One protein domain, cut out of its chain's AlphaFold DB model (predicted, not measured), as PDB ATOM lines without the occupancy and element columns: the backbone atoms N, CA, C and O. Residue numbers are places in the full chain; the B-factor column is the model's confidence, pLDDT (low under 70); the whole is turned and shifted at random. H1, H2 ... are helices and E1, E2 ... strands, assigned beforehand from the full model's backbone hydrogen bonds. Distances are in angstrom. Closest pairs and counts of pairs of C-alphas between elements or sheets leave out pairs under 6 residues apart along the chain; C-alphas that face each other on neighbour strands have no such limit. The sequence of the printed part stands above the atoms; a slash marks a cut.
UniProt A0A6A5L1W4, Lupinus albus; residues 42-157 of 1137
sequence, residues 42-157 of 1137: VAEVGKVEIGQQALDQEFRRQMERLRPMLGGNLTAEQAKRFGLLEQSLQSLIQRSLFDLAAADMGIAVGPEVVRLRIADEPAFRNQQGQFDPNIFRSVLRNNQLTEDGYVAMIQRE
ATOM      1  N   VAL A  42     166.300 190.452 189.458       84.38
ATOM      2  CA  VAL A  42     165.433 191.642 189.555       84.38
ATOM      3  C   VAL A  42     164.067 191.436 188.899       84.38
ATOM      4  O   VAL A  42     163.130 192.170 189.205       84.38
ATOM      5  N   ALA A  43     163.943 190.442 188.015       84.50
ATOM      6  CA  ALA A  43     162.677 189.950 187.478       84.50
ATOM      7  C   ALA A  43     162.837 188.515 186.948       84.50
ATOM      8  O   ALA A  43     163.912 188.136 186.485       84.50
ATOM      9  N   GLU A  44     161.751 187.748 186.957       86.12
ATOM     10  CA  GLU A  44     161.671 186.410 186.364       86.12
ATOM     11  C   GLU A  44     160.684 186.425 185.193       86.12
ATOM     12  O   GLU A  44     159.603 187.013 185.282       86.12
ATOM     13  N   VAL A  45     161.046 185.772 184.089       84.81
ATOM     14  CA  VAL A  45     160.212 185.655 182.887       84.81
ATOM     15  C   VAL A  45     160.175 184.189 182.463       84.81
ATOM     16  O   VAL A  45     161.089 183.688 181.812       84.81
ATOM     17  N   GLY A  46     159.124 183.468 182.860       84.06
ATOM     18  CA  GLY A  46     158.964 182.040 182.569       84.06
ATOM     19  C   GLY A  46     160.025 181.176 183.262       84.06
ATOM     20  O   GLY A  46     159.848 180.789 184.410       84.06
ATOM     21  N   LYS A  47     161.115 180.861 182.549       81.56
ATOM     22  CA  LYS A  47     162.307 180.159 183.074       81.56
ATOM     23  C   LYS A  47     163.593 180.997 182.974       81.56
ATOM     24  O   LYS A  47     164.683 180.464 183.153       81.56
ATOM     25  N   VAL A  48     163.484 182.278 182.616       85.44
ATOM     26  CA  VAL A  48     164.618 183.189 182.415       85.44
ATOM     27  C   VAL A  48     164.682 184.176 183.574       85.44
ATOM     28  O   VAL A  48     163.788 185.005 183.744       85.44
ATOM     29  N   GLU A  49     165.757 184.103 184.350       88.19
ATOM     30  CA  GLU A  49     166.069 185.065 185.405       88.19
ATOM     31  C   GLU A  49     166.808 186.281 184.825       88.19
ATOM     32  O   GLU A  49     167.846 186.152 184.172       88.19
ATOM     33  N   ILE A  50     166.287 187.483 185.074       88.31
ATOM     34  CA  ILE A  50     166.936 188.746 184.715       88.31
ATOM     35  C   ILE A  50     167.733 189.213 185.935       88.31
ATOM     36  O   ILE A  50     167.168 189.737 186.892       88.31
ATOM     37  N   GLY A  51     169.053 189.021 185.911       88.25
ATOM     38  CA  GLY A  51     169.958 189.468 186.976       88.25
ATOM     39  C   GLY A  51     170.237 190.976 186.953       88.25
ATOM     40  O   GLY A  51     170.256 191.603 185.892       88.25
ATOM     41  N   GLN A  52     170.540 191.557 188.118       83.94
ATOM     42  CA  GLN A  52     170.850 192.983 188.294       83.94
ATOM     43  C   GLN A  52     171.913 193.509 187.311       83.94
ATOM     44  O   GLN A  52     171.751 194.595 186.761       83.94
ATOM     45  N   GLN A  53     172.955 192.723 187.007       82.06
ATOM     46  CA  GLN A  53     173.992 193.116 186.041       82.06
ATOM     47  C   GLN A  53     173.437 193.379 184.628       82.06
ATOM     48  O   GLN A  53     173.952 194.247 183.924       82.06
ATOM     49  N   ALA A  54     172.385 192.669 184.205       81.56
ATOM     50  CA  ALA A  54     171.736 192.907 182.916       81.56
ATOM     51  C   ALA A  54     170.932 194.218 182.933       81.56
ATOM     52  O   ALA A  54     170.986 194.981 181.966       81.56
ATOM     53  N   LEU A  55     170.249 194.512 184.048       84.75
ATOM     54  CA  LEU A  55     169.542 195.778 184.257       84.75
ATOM     55  C   LEU A  55     170.510 196.968 184.261       84.75
ATOM     56  O   LEU A  55     170.275 197.935 183.540       84.75
ATOM     57  N   ASP A  56     171.626 196.873 184.987       82.06
ATOM     58  CA  ASP A  56     172.658 197.915 185.025       82.06
ATOM     59  C   ASP A  56     173.281 198.168 183.639       82.06
ATOM     60  O   ASP A  56     173.588 199.311 183.290       82.06
ATOM     61  N   GLN A  57     173.450 197.124 182.817       83.00
ATOM     62  CA  GLN A  57     173.944 197.255 181.442       83.00
ATOM     63  C   GLN A  57     172.917 197.899 180.500       83.00
ATOM     64  O   GLN A  57     173.279 198.809 179.751       83.00
ATOM     65  N   GLU A  58     171.650 197.474 180.524       85.06
ATOM     66  CA  GLU A  58     170.592 198.091 179.707       85.06
ATOM     67  C   GLU A  58     170.357 199.551 180.119       85.06
ATOM     68  O   GLU A  58     170.285 200.423 179.254       85.06
ATOM     69  N   PHE A  59     170.351 199.844 181.421       84.94
ATOM     70  CA  PHE A  59     170.232 201.202 181.951       84.94
ATOM     71  C   PHE A  59     171.375 202.104 181.475       84.94
ATOM     72  O   PHE A  59     171.124 203.191 180.957       84.94
ATOM     73  N   ARG A  60     172.633 201.638 181.530       82.38
ATOM     74  CA  ARG A  60     173.776 202.373 180.953       82.38
ATOM     75  C   ARG A  60     173.636 202.582 179.440       82.38
ATOM     76  O   ARG A  60     173.946 203.666 178.951       82.38
ATOM     77  N   ARG A  61     173.119 201.595 178.695       82.50
ATOM     78  CA  ARG A  61     172.849 201.724 177.247       82.50
ATOM     79  C   ARG A  61     171.746 202.747 176.947       82.50
ATOM     80  O   ARG A  61     171.873 203.486 175.975       82.50
ATOM     81  N   GLN A  62     170.691 202.827 177.762       81.88
ATOM     82  CA  GLN A  62     169.652 203.857 177.620       81.88
ATOM     83  C   GLN A  62     170.184 205.254 177.980       81.88
ATOM     84  O   GLN A  62     169.940 206.206 177.238       81.88
ATOM     85  N   MET A  63     170.980 205.366 179.049       80.19
ATOM     86  CA  MET A  63     171.647 206.613 179.450       80.19
ATOM     87  C   MET A  63     172.519 207.188 178.327       80.19
ATOM     88  O   MET A  63     172.327 208.339 177.940       80.19
ATOM     89  N   GLU A  64     173.430 206.396 177.752       79.00
ATOM     90  CA  GLU A  64     174.325 206.874 176.684       79.00
ATOM     91  C   GLU A  64     173.593 207.160 175.360       79.00
ATOM     92  O   GLU A  64     173.992 208.061 174.626       79.00
ATOM     93  N   ARG A  65     172.464 206.491 175.074       80.12
ATOM     94  CA  ARG A  65     171.591 206.844 173.932       80.12
ATOM     95  C   ARG A  65     170.916 208.210 174.094       80.12
ATOM     96  O   ARG A  65     170.759 208.927 173.110       80.12
ATOM     97  N   LEU A  66     170.518 208.578 175.313       78.88
ATOM     98  CA  LEU A  66     169.851 209.855 175.604       78.88
ATOM     99  C   LEU A  66     170.838 211.012 175.826       78.88
ATOM    100  O   LEU A  66     170.492 212.175 175.606       78.88
ATOM    101  N   ARG A  67     172.081 210.709 176.214       77.69
ATOM    102  CA  ARG A  67     173.153 211.680 176.475       77.69
ATOM    103  C   ARG A  67     173.394 212.710 175.352       77.69
ATOM    104  O   ARG A  67     173.462 213.895 175.692       77.69
ATOM    105  N   PRO A  68     173.474 212.343 174.051       75.75
ATOM    106  CA  PRO A  68     173.616 213.322 172.968       75.75
ATOM    107  C   PRO A  68     172.334 214.125 172.695       75.75
ATOM    108  O   PRO A  68     172.427 215.275 172.280       75.75
ATOM    109  N   MET A  69     171.145 213.567 172.954       72.50
ATOM    110  CA  MET A  69     169.868 214.281 172.778       72.50
ATOM    111  C   MET A  69     169.623 215.350 173.853       72.50
ATOM    112  O   MET A  69     168.894 216.307 173.606       72.50
ATOM    113  N   LEU A  70     170.214 215.191 175.043       74.06
ATOM    114  CA  LEU A  70     169.955 216.029 176.223       74.06
ATOM    115  C   LEU A  70     171.170 216.866 176.669       74.06
ATOM    116  O   LEU A  70     171.261 217.264 177.827       74.06
ATOM    117  N   GLY A  71     172.107 217.155 175.761       63.34
ATOM    118  CA  GLY A  71     173.163 218.149 176.004       63.34
ATOM    119  C   GLY A  71     174.309 217.707 176.927       63.34
ATOM    120  O   GLY A  71     175.043 218.554 177.426       63.34
ATOM    121  N   GLY A  72     174.503 216.399 177.135       66.44
ATOM    122  CA  GLY A  72     175.795 215.846 177.566       66.44
ATOM    123  C   GLY A  72     175.905 215.278 178.987       66.44
ATOM    124  O   GLY A  72     176.756 214.414 179.191       66.44
ATOM    125  N   ASN A  73     175.064 215.664 179.955       65.44
ATOM    126  CA  ASN A  73     175.121 215.116 181.325       65.44
ATOM    127  C   ASN A  73     173.726 214.904 181.937       65.44
ATOM    128  O   ASN A  73     173.123 215.833 182.467       65.44
ATOM    129  N   LEU A  74     173.250 213.654 181.923       72.56
ATOM    130  CA  LEU A  74     172.057 213.236 182.660       72.56
ATOM    131  C   LEU A  74     172.464 212.710 184.046       72.56
ATOM    132  O   LEU A  74     173.251 211.772 184.152       72.56
ATOM    133  N   THR A  75     171.935 213.303 185.116       77.00
ATOM    134  CA  THR A  75     172.200 212.849 186.493       77.00
ATOM    135  C   THR A  75     171.332 211.644 186.875       77.00
ATOM    136  O   THR A  75     170.253 211.439 186.318       77.00
ATOM    137  N   ALA A  76     171.761 210.864 187.873       69.62
ATOM    138  CA  ALA A  76     171.004 209.702 188.354       69.62
ATOM    139  C   ALA A  76     169.593 210.065 188.872       69.62
ATOM    140  O   ALA A  76     168.639 209.324 188.641       69.62
ATOM    141  N   GLU A  77     169.433 211.233 189.503       73.19
ATOM    142  CA  GLU A  77     168.125 211.756 189.925       73.19
ATOM    143  C   GLU A  77     167.222 212.106 188.730       73.19
ATOM    144  O   GLU A  77     166.032 211.795 188.745       73.19
ATOM    145  N   GLN A  78     167.769 212.690 187.659       75.56
ATOM    146  CA  GLN A  78     167.011 212.923 186.424       75.56
ATOM    147  C   GLN A  78     166.614 211.598 185.760       75.56
ATOM    148  O   GLN A  78     165.451 211.423 185.412       75.56
ATOM    149  N   ALA A  79     167.536 210.638 185.652       74.75
ATOM    150  CA  ALA A  79     167.259 209.311 185.096       74.75
ATOM    151  C   ALA A  79     166.129 208.578 185.847       74.75
ATOM    152  O   ALA A  79     165.278 207.938 185.228       74.75
ATOM    153  N   LYS A  80     166.083 208.733 187.177       76.56
ATOM    154  CA  LYS A  80     165.009 208.226 188.037       76.56
ATOM    155  C   LYS A  80     163.676 208.945 187.790       76.56
ATOM    156  O   LYS A  80     162.659 208.276 187.651       76.56
ATOM    157  N   ARG A  81     163.669 210.279 187.660       78.25
ATOM    158  CA  ARG A  81     162.459 211.067 187.322       78.25
ATOM    159  C   ARG A  81     161.908 210.771 185.926       78.25
ATOM    160  O   ARG A  81     160.704 210.869 185.726       78.25
ATOM    161  N   PHE A  82     162.766 210.392 184.980       78.25
ATOM    162  CA  PHE A  82     162.368 209.934 183.646       78.25
ATOM    163  C   PHE A  82     161.951 208.449 183.601       78.25
ATOM    164  O   PHE A  82     161.593 207.960 182.533       78.25
ATOM    165  N   GLY A  83     161.995 207.720 184.725       84.88
ATOM    166  CA  GLY A  83     161.606 206.307 184.795       84.88
ATOM    167  C   GLY A  83     162.541 205.350 184.043       84.88
ATOM    168  O   GLY A  83     162.158 204.216 183.770       84.88
ATOM    169  N   LEU A  84     163.768 205.769 183.701       84.94
ATOM    170  CA  LEU A  84     164.650 205.007 182.801       84.94
ATOM    171  C   LEU A  84     165.033 203.623 183.346       84.94
ATOM    172  O   LEU A  84     165.267 202.701 182.571       84.94
ATOM    173  N   LEU A  85     165.070 203.445 184.670       84.38
ATOM    174  CA  LEU A  85     165.348 202.145 185.290       84.38
ATOM    175  C   LEU A  85     164.167 201.170 185.127       84.38
ATOM    176  O   LEU A  85     164.374 200.002 184.808       84.38
ATOM    177  N   GLU A  86     162.935 201.661 185.250       83.69
ATOM    178  CA  GLU A  86     161.717 200.879 185.000       83.69
ATOM    179  C   GLU A  86     161.583 200.552 183.505       83.69
ATOM    180  O   GLU A  86     161.315 199.409 183.144       83.69
ATOM    181  N   GLN A  87     161.872 201.515 182.622       85.81
ATOM    182  CA  GLN A  87     161.911 201.309 181.168       85.81
ATOM    183  C   GLN A  87     163.015 200.328 180.741       85.81
ATOM    184  O   GLN A  87     162.819 199.543 179.813       85.81
ATOM    185  N   SER A  88     164.161 200.317 181.428       89.56
ATOM    186  CA  SER A  88     165.233 199.336 181.206       89.56
ATOM    187  C   SER A  88     164.818 197.932 181.646       89.56
ATOM    188  O   SER A  88     165.054 196.969 180.916       89.56
ATOM    189  N   LEU A  89     164.132 197.800 182.785       89.19
ATOM    190  CA  LEU A  89     163.612 196.511 183.245       89.19
ATOM    191  C   LEU A  89     162.509 195.979 182.316       89.19
ATOM    192  O   LEU A  89     162.552 194.816 181.924       89.19
ATOM    193  N   GLN A  90     161.575 196.833 181.884       85.62
ATOM    194  CA  GLN A  90     160.537 196.477 180.908       85.62
ATOM    195  C   GLN A  90     161.131 196.095 179.540       85.62
ATOM    196  O   GLN A  90     160.700 195.110 178.945       85.62
ATOM    197  N   SER A  91     162.167 196.802 179.073       87.81
ATOM    198  CA  SER A  91     162.929 196.460 177.857       87.81
ATOM    199  C   SER A  91     163.519 195.044 177.928       87.81
ATOM    200  O   SER A  91     163.426 194.279 176.967       87.81
ATOM    201  N   LEU A  92     164.081 194.656 179.080       88.81
ATOM    202  CA  LEU A  92     164.608 193.306 179.297       88.81
ATOM    203  C   LEU A  92     163.492 192.255 179.381       88.81
ATOM    204  O   LEU A  92     163.576 191.248 178.683       88.81
ATOM    205  N   ILE A  93     162.424 192.516 180.144       88.94
ATOM    206  CA  ILE A  93     161.267 191.612 180.265       88.94
ATOM    207  C   ILE A  93     160.644 191.329 178.890       88.94
ATOM    208  O   ILE A  93     160.426 190.171 178.538       88.94
ATOM    209  N   GLN A  94     160.416 192.364 178.074       86.00
ATOM    210  CA  GLN A  94     159.865 192.207 176.726       86.00
ATOM    211  C   GLN A  94     160.794 191.401 175.808       86.00
ATOM    212  O   GLN A  94     160.316 190.529 175.083       86.00
ATOM    213  N   ARG A  95     162.115 191.627 175.852       87.69
ATOM    214  CA  ARG A  95     163.076 190.816 175.078       87.69
ATOM    215  C   ARG A  95     163.023 189.346 175.485       87.69
ATOM    216  O   ARG A  95     162.904 188.504 174.602       87.69
ATOM    217  N   SER A  96     163.030 189.049 176.787       89.38
ATOM    218  CA  SER A  96     162.920 187.680 177.303       89.38
ATOM    219  C   SER A  96     161.604 187.002 176.905       89.38
ATOM    220  O   SER A  96     161.622 185.825 176.552       89.38
ATOM    221  N   LEU A  97     160.480 187.731 176.888       86.94
ATOM    222  CA  LEU A  97     159.198 187.215 176.389       86.94
ATOM    223  C   LEU A  97     159.256 186.866 174.892       86.94
ATOM    224  O   LEU A  97     158.819 185.784 174.510       86.94
ATOM    225  N   PHE A  98     159.823 187.737 174.049       86.81
ATOM    226  CA  PHE A  98     159.961 187.453 172.615       86.81
ATOM    227  C   PHE A  98     160.973 186.335 172.315       86.81
ATOM    228  O   PHE A  98     160.742 185.557 171.393       86.81
ATOM    229  N   ASP A  99     162.063 186.223 173.082       86.25
ATOM    230  CA  ASP A  99     163.027 185.121 172.952       86.25
ATOM    231  C   ASP A  99     162.392 183.770 173.332       86.25
ATOM    232  O   ASP A  99     162.597 182.773 172.638       86.25
ATOM    233  N   LEU A 100     161.569 183.735 174.389       87.75
ATOM    234  CA  LEU A 100     160.807 182.542 174.776       87.75
ATOM    235  C   LEU A 100     159.726 182.186 173.749       87.75
ATOM    236  O   LEU A 100     159.605 181.017 173.397       87.75
ATOM    237  N   ALA A 101     158.988 183.169 173.227       83.81
ATOM    238  CA  ALA A 101     157.986 182.937 172.186       83.81
ATOM    239  C   ALA A 101     158.614 182.412 170.882       83.81
ATOM    240  O   ALA A 101     158.074 181.498 170.267       83.81
ATOM    241  N   ALA A 102     159.781 182.934 170.482       86.00
ATOM    242  CA  ALA A 102     160.525 182.412 169.335       86.00
ATOM    243  C   ALA A 102     160.961 180.952 169.548       86.00
ATOM    244  O   ALA A 102     160.849 180.143 168.628       86.00
ATOM    245  N   ALA A 103     161.420 180.605 170.756       83.81
ATOM    246  CA  ALA A 103     161.830 179.246 171.100       83.81
ATOM    247  C   ALA A 103     160.650 178.255 171.148       83.81
ATOM    248  O   ALA A 103     160.767 177.157 170.610       83.81
ATOM    249  N   ASP A 104     159.517 178.651 171.735       83.38
ATOM    250  CA  ASP A 104     158.286 177.846 171.815       83.38
ATOM    251  C   ASP A 104     157.691 177.569 170.420       83.38
ATOM    252  O   ASP A 104     157.273 176.454 170.115       83.38
ATOM    253  N   MET A 105     157.772 178.554 169.516       81.06
ATOM    254  CA  MET A 105     157.396 178.416 168.102       81.06
ATOM    255  C   MET A 105     158.460 177.714 167.230       81.06
ATOM    256  O   MET A 105     158.257 177.570 166.025       81.06
ATOM    257  N   GLY A 106     159.604 177.302 167.792       83.44
ATOM    258  CA  GLY A 106     160.690 176.638 167.056       83.44
ATOM    259  C   GLY A 106     161.415 177.514 166.018       83.44
ATOM    260  O   GLY A 106     162.043 176.990 165.099       83.44
ATOM    261  N   ILE A 107     161.330 178.843 166.129       83.38
ATOM    262  CA  ILE A 107     161.845 179.794 165.134       83.38
ATOM    263  C   ILE A 107     163.362 179.971 165.294       83.38
ATOM    264  O   ILE A 107     163.840 180.660 166.196       83.38
ATOM    265  N   ALA A 108     164.125 179.394 164.362       82.31
ATOM    266  CA  ALA A 108     165.576 179.547 164.257       82.31
ATOM    267  C   ALA A 108     165.979 180.371 163.018       82.31
ATOM    268  O   ALA A 108     165.382 180.248 161.949       82.31
ATOM    269  N   VAL A 109     167.027 181.194 163.142       86.88
ATOM    270  CA  VAL A 109     167.547 182.037 162.047       86.88
ATOM    271  C   VAL A 109     168.797 181.394 161.443       86.88
ATOM    272  O   VAL A 109     169.827 181.282 162.105       86.88
ATOM    273  N   GLY A 110     168.707 180.985 160.174       85.69
ATOM    274  CA  GLY A 110     169.796 180.306 159.466       85.69
ATOM    275  C   GLY A 110     171.036 181.194 159.231       85.69
ATOM    276  O   GLY A 110     170.884 182.405 159.044       85.69
ATOM    277  N   PRO A 111     172.262 180.625 159.177       84.56
ATOM    278  CA  PRO A 111     173.510 181.397 159.093       84.56
ATOM    279  C   PRO A 111     173.603 182.369 157.908       84.56
ATOM    280  O   PRO A 111     174.187 183.440 158.044       84.56
ATOM    281  N   GLU A 112     172.999 182.034 156.765       84.81
ATOM    282  CA  GLU A 112     172.977 182.890 155.570       84.81
ATOM    283  C   GLU A 112     172.249 184.221 155.812       84.81
ATOM    284  O   GLU A 112     172.750 185.278 155.434       84.81
ATOM    285  N   VAL A 113     171.112 184.192 156.519       84.94
ATOM    286  CA  VAL A 113     170.340 185.398 156.871       84.94
ATOM    287  C   VAL A 113     171.158 186.306 157.790       84.94
ATOM    288  O   VAL A 113     171.154 187.527 157.634       84.94
ATOM    289  N   VAL A 114     171.913 185.709 158.716       88.81
ATOM    290  CA  VAL A 114     172.824 186.434 159.610       88.81
ATOM    291  C   VAL A 114     173.975 187.052 158.820       88.81
ATOM    292  O   VAL A 114     174.257 188.234 158.996       88.81
ATOM    293  N   ARG A 115     174.609 186.298 157.909       87.31
ATOM    294  CA  ARG A 115     175.723 186.794 157.084       87.31
ATOM    295  C   ARG A 115     175.295 187.969 156.206       87.31
ATOM    296  O   ARG A 115     175.991 188.979 156.185       87.31
ATOM    297  N   LEU A 116     174.146 187.861 155.535       85.31
ATOM    298  CA  LEU A 116     173.572 188.952 154.741       85.31
ATOM    299  C   LEU A 116     173.313 190.189 155.609       85.31
ATOM    300  O   LEU A 116     173.726 191.287 155.250       85.31
ATOM    301  N   ARG A 117     172.710 190.014 156.791       87.25
ATOM    302  CA  ARG A 117     172.406 191.137 157.685       87.25
ATOM    303  C   ARG A 117     173.649 191.824 158.260       87.25
ATOM    304  O   ARG A 117     173.623 193.033 158.455       87.25
ATOM    305  N   ILE A 118     174.734 191.084 158.490       89.31
ATOM    306  CA  ILE A 118     176.029 191.650 158.900       89.31
ATOM    307  C   ILE A 118     176.715 192.368 157.723       89.31
ATOM    308  O   ILE A 118     177.306 193.424 157.924       89.31
ATOM    309  N   ALA A 119     176.602 191.860 156.492       86.75
ATOM    310  CA  ALA A 119     177.135 192.530 155.301       86.75
ATOM    311  C   ALA A 119     176.381 193.831 154.938       86.75
ATOM    312  O   ALA A 119     176.958 194.743 154.333       86.75
ATOM    313  N   ASP A 120     175.105 193.930 155.321       84.69
ATOM    314  CA  ASP A 120     174.261 195.101 155.070       84.69
ATOM    315  C   ASP A 120     174.350 196.208 156.128       84.69
ATOM    316  O   ASP A 120     173.964 197.340 155.841       84.69
ATOM    317  N   GLU A 121     174.914 195.924 157.303       87.81
ATOM    318  CA  GLU A 121     175.095 196.895 158.386       87.81
ATOM    319  C   GLU A 121     176.046 198.043 157.962       87.81
ATOM    320  O   GLU A 121     177.242 197.807 157.743       87.81
ATOM    321  N   PRO A 122     175.569 199.305 157.860       85.25
ATOM    322  CA  PRO A 122     176.386 200.421 157.382       85.25
ATOM    323  C   PRO A 122     177.651 200.672 158.206       85.25
ATOM    324  O   PRO A 122     178.652 201.120 157.649       85.25
ATOM    325  N   ALA A 123     177.645 200.343 159.503       85.25
ATOM    326  CA  ALA A 123     178.807 200.493 160.379       85.25
ATOM    327  C   ALA A 123     180.006 199.591 160.011       85.25
ATOM    328  O   ALA A 123     181.110 199.826 160.503       85.25
ATOM    329  N   PHE A 124     179.816 198.575 159.160       91.88
ATOM    330  CA  PHE A 124     180.875 197.662 158.707       91.88
ATOM    331  C   PHE A 124     181.235 197.829 157.226       91.88
ATOM    332  O   PHE A 124     182.046 197.065 156.698       91.88
ATOM    333  N   ARG A 125     180.639 198.808 156.538       88.62
ATOM    334  CA  ARG A 125     180.889 199.076 155.121       88.62
ATOM    335  C   ARG A 125     181.966 200.151 154.939       88.62
ATOM    336  O   ARG A 125     182.042 201.121 155.688       88.62
ATOM    337  N   ASN A 126     182.805 199.977 153.924       88.00
ATOM    338  CA  ASN A 126     183.815 200.947 153.516       88.00
ATOM    339  C   ASN A 126     183.194 202.128 152.734       88.00
ATOM    340  O   ASN A 126     181.998 202.154 152.445       88.00
ATOM    341  N   GLN A 127     184.023 203.100 152.335       82.75
ATOM    342  CA  GLN A 127     183.586 204.295 151.586       82.75
ATOM    343  C   GLN A 127     182.969 203.992 150.202       82.75
ATOM    344  O   GLN A 127     182.379 204.878 149.592       82.75
ATOM    345  N   GLN A 128     183.092 202.756 149.706       83.31
ATOM    346  CA  GLN A 128     182.505 202.278 148.448       83.31
ATOM    347  C   GLN A 128     181.213 201.467 148.682       83.31
ATOM    348  O   GLN A 128     180.654 200.906 147.742       83.31
ATOM    349  N   GLY A 129     180.732 201.391 149.931       81.31
ATOM    350  CA  GLY A 129     179.504 200.692 150.318       81.31
ATOM    351  C   GLY A 129     179.638 199.173 150.473       81.31
ATOM    352  O   GLY A 129     178.624 198.506 150.660       81.31
ATOM    353  N   GLN A 130     180.854 198.620 150.410       87.38
ATOM    354  CA  GLN A 130     181.112 197.178 150.526       87.38
ATOM    355  C   GLN A 130     181.558 196.804 151.943       87.38
ATOM    356  O   GLN A 130     182.274 197.572 152.582       87.38
ATOM    357  N   PHE A 131     181.159 195.629 152.436       92.38
ATOM    358  CA  PHE A 131     181.558 195.124 153.757       92.38
ATOM    359  C   PHE A 131     183.083 194.949 153.873       92.38
ATOM    360  O   PHE A 131     183.707 194.340 153.004       92.38
ATOM    361  N   ASP A 132     183.670 195.436 154.967       90.50
ATOM    362  CA  ASP A 132     185.105 195.355 155.257       90.50
ATOM    363  C   ASP A 132     185.356 194.593 156.580       90.50
ATOM    364  O   ASP A 132     185.027 195.099 157.662       90.50
ATOM    365  N   PRO A 133     185.979 193.396 156.534       88.56
ATOM    366  CA  PRO A 133     186.281 192.599 157.726       88.56
ATOM    367  C   PRO A 133     187.156 193.310 158.771       88.56
ATOM    368  O   PRO A 133     187.091 192.975 159.956       88.56
ATOM    369  N   ASN A 134     187.978 194.284 158.369       89.50
ATOM    370  CA  ASN A 134     188.839 195.036 159.282       89.50
ATOM    371  C   ASN A 134     188.046 196.117 160.018       89.50
ATOM    372  O   ASN A 134     188.242 196.296 161.222       89.50
ATOM    373  N   ILE A 135     187.118 196.792 159.327       90.19
ATOM    374  CA  ILE A 135     186.172 197.721 159.963       90.19
ATOM    375  C   ILE A 135     185.300 196.942 160.950       90.19
ATOM    376  O   ILE A 135     185.261 197.305 162.125       90.19
ATOM    377  N   PHE A 136     184.708 195.823 160.523       91.38
ATOM    378  CA  PHE A 136     183.914 194.926 161.372       91.38
ATOM    379  C   PHE A 136     184.647 194.541 162.668       91.38
ATOM    380  O   PHE A 136     184.188 194.868 163.763       91.38
ATOM    381  N   ARG A 137     185.842 193.941 162.566       89.69
ATOM    382  CA  ARG A 137     186.644 193.542 163.739       89.69
ATOM    383  C   ARG A 137     187.075 194.723 164.609       89.69
ATOM    384  O   ARG A 137     187.124 194.588 165.831       89.69
ATOM    385  N   SER A 138     187.369 195.879 164.013       88.31
ATOM    386  CA  SER A 138     187.718 197.087 164.767       88.31
ATOM    387  C   SER A 138     186.519 197.621 165.560       88.31
ATOM    388  O   SER A 138     186.654 197.904 166.749       88.31
ATOM    389  N   VAL A 139     185.330 197.680 164.949       86.69
ATOM    390  CA  VAL A 139     184.093 198.116 165.613       86.69
ATOM    391  C   VAL A 139     183.687 197.142 166.722       86.69
ATOM    392  O   VAL A 139     183.371 197.600 167.820       86.69
ATOM    393  N   LEU A 140     183.759 195.821 166.501       90.06
ATOM    394  CA  LEU A 140     183.473 194.833 167.552       90.06
ATOM    395  C   LEU A 140     184.429 194.967 168.744       90.06
ATOM    396  O   LEU A 140     183.970 195.087 169.880       90.06
ATOM    397  N   ARG A 141     185.744 195.054 168.494       86.12
ATOM    398  CA  ARG A 141     186.761 195.268 169.539       86.12
ATOM    399  C   ARG A 141     186.514 196.557 170.328       86.12
ATOM    400  O   ARG A 141     186.569 196.534 171.554       86.12
ATOM    401  N   ASN A 142     186.199 197.658 169.645       83.75
ATOM    402  CA  ASN A 142     185.920 198.947 170.287       83.75
ATOM    403  C   ASN A 142     184.637 198.915 171.142       83.75
ATOM    404  O   ASN A 142     184.538 199.654 172.118       83.75
ATOM    405  N   ASN A 143     183.680 198.037 170.816       78.38
ATOM    406  CA  ASN A 143     182.455 197.801 171.591       78.38
ATOM    407  C   ASN A 143     182.573 196.633 172.594       78.38
ATOM    408  O   ASN A 143     181.576 196.271 173.215       78.38
ATOM    409  N   GLN A 144     183.769 196.055 172.774       82.75
ATOM    410  CA  GLN A 144     184.043 194.920 173.672       82.75
ATOM    411  C   GLN A 144     183.224 193.652 173.345       82.75
ATOM    412  O   GLN A 144     182.881 192.871 174.232       82.75
ATOM    413  N   LEU A 145     182.910 193.431 172.062       84.31
ATOM    414  CA  LEU A 145     182.164 192.266 171.574       84.31
ATOM    415  C   LEU A 145     183.083 191.267 170.858       84.31
ATOM    416  O   LEU A 145     183.997 191.657 170.131       84.31
ATOM    417  N   THR A 146     182.807 189.973 171.027       89.38
ATOM    418  CA  THR A 146     183.396 188.900 170.212       89.38
ATOM    419  C   THR A 146     182.588 188.683 168.931       89.38
ATOM    420  O   THR A 146     181.404 189.025 168.870       89.38
ATOM    421  N   GLU A 147     183.216 188.091 167.912       86.62
ATOM    422  CA  GLU A 147     182.578 187.789 166.621       86.62
ATOM    423  C   GLU A 147     181.371 186.846 166.814       86.62
ATOM    424  O   GLU A 147     180.249 187.205 166.457       86.62
ATOM    425  N   ASP A 148     181.553 185.730 167.532       85.94
ATOM    426  CA  ASP A 148     180.473 184.791 167.882       85.94
ATOM    427  C   ASP A 148     179.377 185.432 168.747       85.94
ATOM    428  O   ASP A 148     178.185 185.179 168.556       85.94
ATOM    429  N   GLY A 149     179.764 186.295 169.693       85.25
ATOM    430  CA  GLY A 149     178.828 187.007 170.565       85.25
ATOM    431  C   GLY A 149     177.930 187.969 169.787       85.25
ATOM    432  O   GLY A 149     176.733 188.062 170.069       85.25
ATOM    433  N   TYR A 150     178.484 188.635 168.771       86.56
ATOM    434  CA  TYR A 150     177.740 189.498 167.862       86.56
ATOM    435  C   TYR A 150     176.844 188.691 166.908       86.56
ATOM    436  O   TYR A 150     175.657 188.996 166.787       86.56
ATOM    437  N   VAL A 151     177.347 187.601 166.316       89.19
ATOM    438  CA  VAL A 151     176.558 186.666 165.489       89.19
ATOM    439  C   VAL A 151     175.349 186.128 166.266       89.19
ATOM    440  O   VAL A 151     174.212 186.236 165.799       89.19
ATOM    441  N   ALA A 152     175.556 185.649 167.495       84.94
ATOM    442  CA  ALA A 152     174.487 185.166 168.368       84.94
ATOM    443  C   ALA A 152     173.539 186.284 168.848       84.94
ATOM    444  O   ALA A 152     172.407 186.009 169.258       84.94
ATOM    445  N   MET A 153     173.966 187.551 168.843       86.50
ATOM    446  CA  MET A 153     173.091 188.697 169.113       86.50
ATOM    447  C   MET A 153     172.174 188.980 167.915       86.50
ATOM    448  O   MET A 153     170.960 189.053 168.098       86.50
ATOM    449  N   ILE A 154     172.728 189.048 166.697       88.50
ATOM    450  CA  ILE A 154     171.971 189.279 165.453       88.50
ATOM    451  C   ILE A 154     170.997 188.131 165.152       88.50
ATOM    452  O   ILE A 154     169.881 188.392 164.698       88.50
ATOM    453  N   GLN A 155     171.356 186.880 165.464       87.06
ATOM    454  CA  GLN A 155     170.444 185.728 165.395       87.06
ATOM    455  C   GLN A 155     169.192 185.935 166.257       87.06
ATOM    456  O   GLN A 155     168.077 185.910 165.737       87.06
ATOM    457  N   ARG A 156     169.371 186.189 167.562       87.06
ATOM    458  CA  ARG A 156     168.254 186.395 168.503       87.06
ATOM    459  C   ARG A 156     167.449 187.646 168.169       87.06
ATOM    460  O   ARG A 156     166.225 187.608 168.194       87.06
ATOM    461  N   GLU A 157     168.102 188.743 167.790       87.62
ATOM    462  CA  GLU A 157     167.382 189.946 167.377       87.62
ATOM    463  C   GLU A 157     166.555 189.727 166.104       87.62
ATOM    464  O   GLU A 157     165.399 190.142 166.056       87.62
TER     465      GLU A 157
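AT A GLANCE: This is residues 42 to 157 of the 1137 residues of a protein of Lupinus albus (UniProt A0A6A5L1W4). Two loose lobes make a flat model, linked by residues 105 to 110. In one, H1 crosses the first part of the long helix H3, the hairpin E1-E2 packs beside H3, and short H2 sits near the beginning of H3; in the other, H6 crosses H4 and makes a corner with H5, its end reaching back towards H3. The 116 printed residues hold two strands, then six helices, E1 E2 H1 H2 H3 H4 H5 H6; the sheet E1 - E2 is antiparallel and the class mostly helix. The whole is loose, with a radius of gyration of the C-alphas of 17.1 A and spans of 44 by 42 by 19 A.

HOW THE PARTS SIT: E1, residues 42 to 45, and E2, residues 48 to 51, form an antiparallel hairpin, with N 42 and O 50 at 2.8 A and N 45 and O 48 at 2.9 A, within hydrogen-bond range. The closest C-alphas of E1 and H3, residues 84 to 104, are those of Val 45 and Ser 96, 6.5 A apart. H1, residues 52 to 66, touches H3 through residues 84 to 92 of H3 alone, at a steep tilt of 65 degrees, opposite ways; the closest C-alphas, of Phe 59 and Ser 88, are 5.4 A apart. H2, residues 76 to 81, is close to H3 but not clearly touching, the closest C-alphas being those of Ala 79 and Leu 85, 7.4 A apart. H6, residues 147 to 157, is close to H3 but not clearly touching, with C-alphas of Asp 99 and Arg 156, the closest, 7.0 A apart. H4, residues 111 to 120, touches H6, about perpendicular at 82 degrees; the closest C-alphas, of Val 114 and Gln 155, are 6.3 A apart. H5, residues 133 to 142, and H6 only just touch, only at the corner, with 3 pairs of C-alphas within 8 A, the closest those of Leu 140 and Glu 147 at 7.2 A. H1 and H6 are apart. In H1 to H6 every O i to N i+4 pair is within hydrogen-bond range.

IN THESE COORDINATES: E1 begins at C-alpha 42 (165.433, 191.642, 189.555). From first to last C-alpha, H3 measures 30.0 A and H1 21.1 A. H6 ends at C-alpha 157 (167.382, 189.946, 167.377).

THE WHOLE: The C-alphas of Gly 46 and Gln 128, the two farthest apart, are 46.1 A apart. The printed part has no cut, and the link from H4 to H5 is long, with 12 residues. The mean pLDDT of the printed part is 84.0; residues 71 to 73 and 76 are under 70.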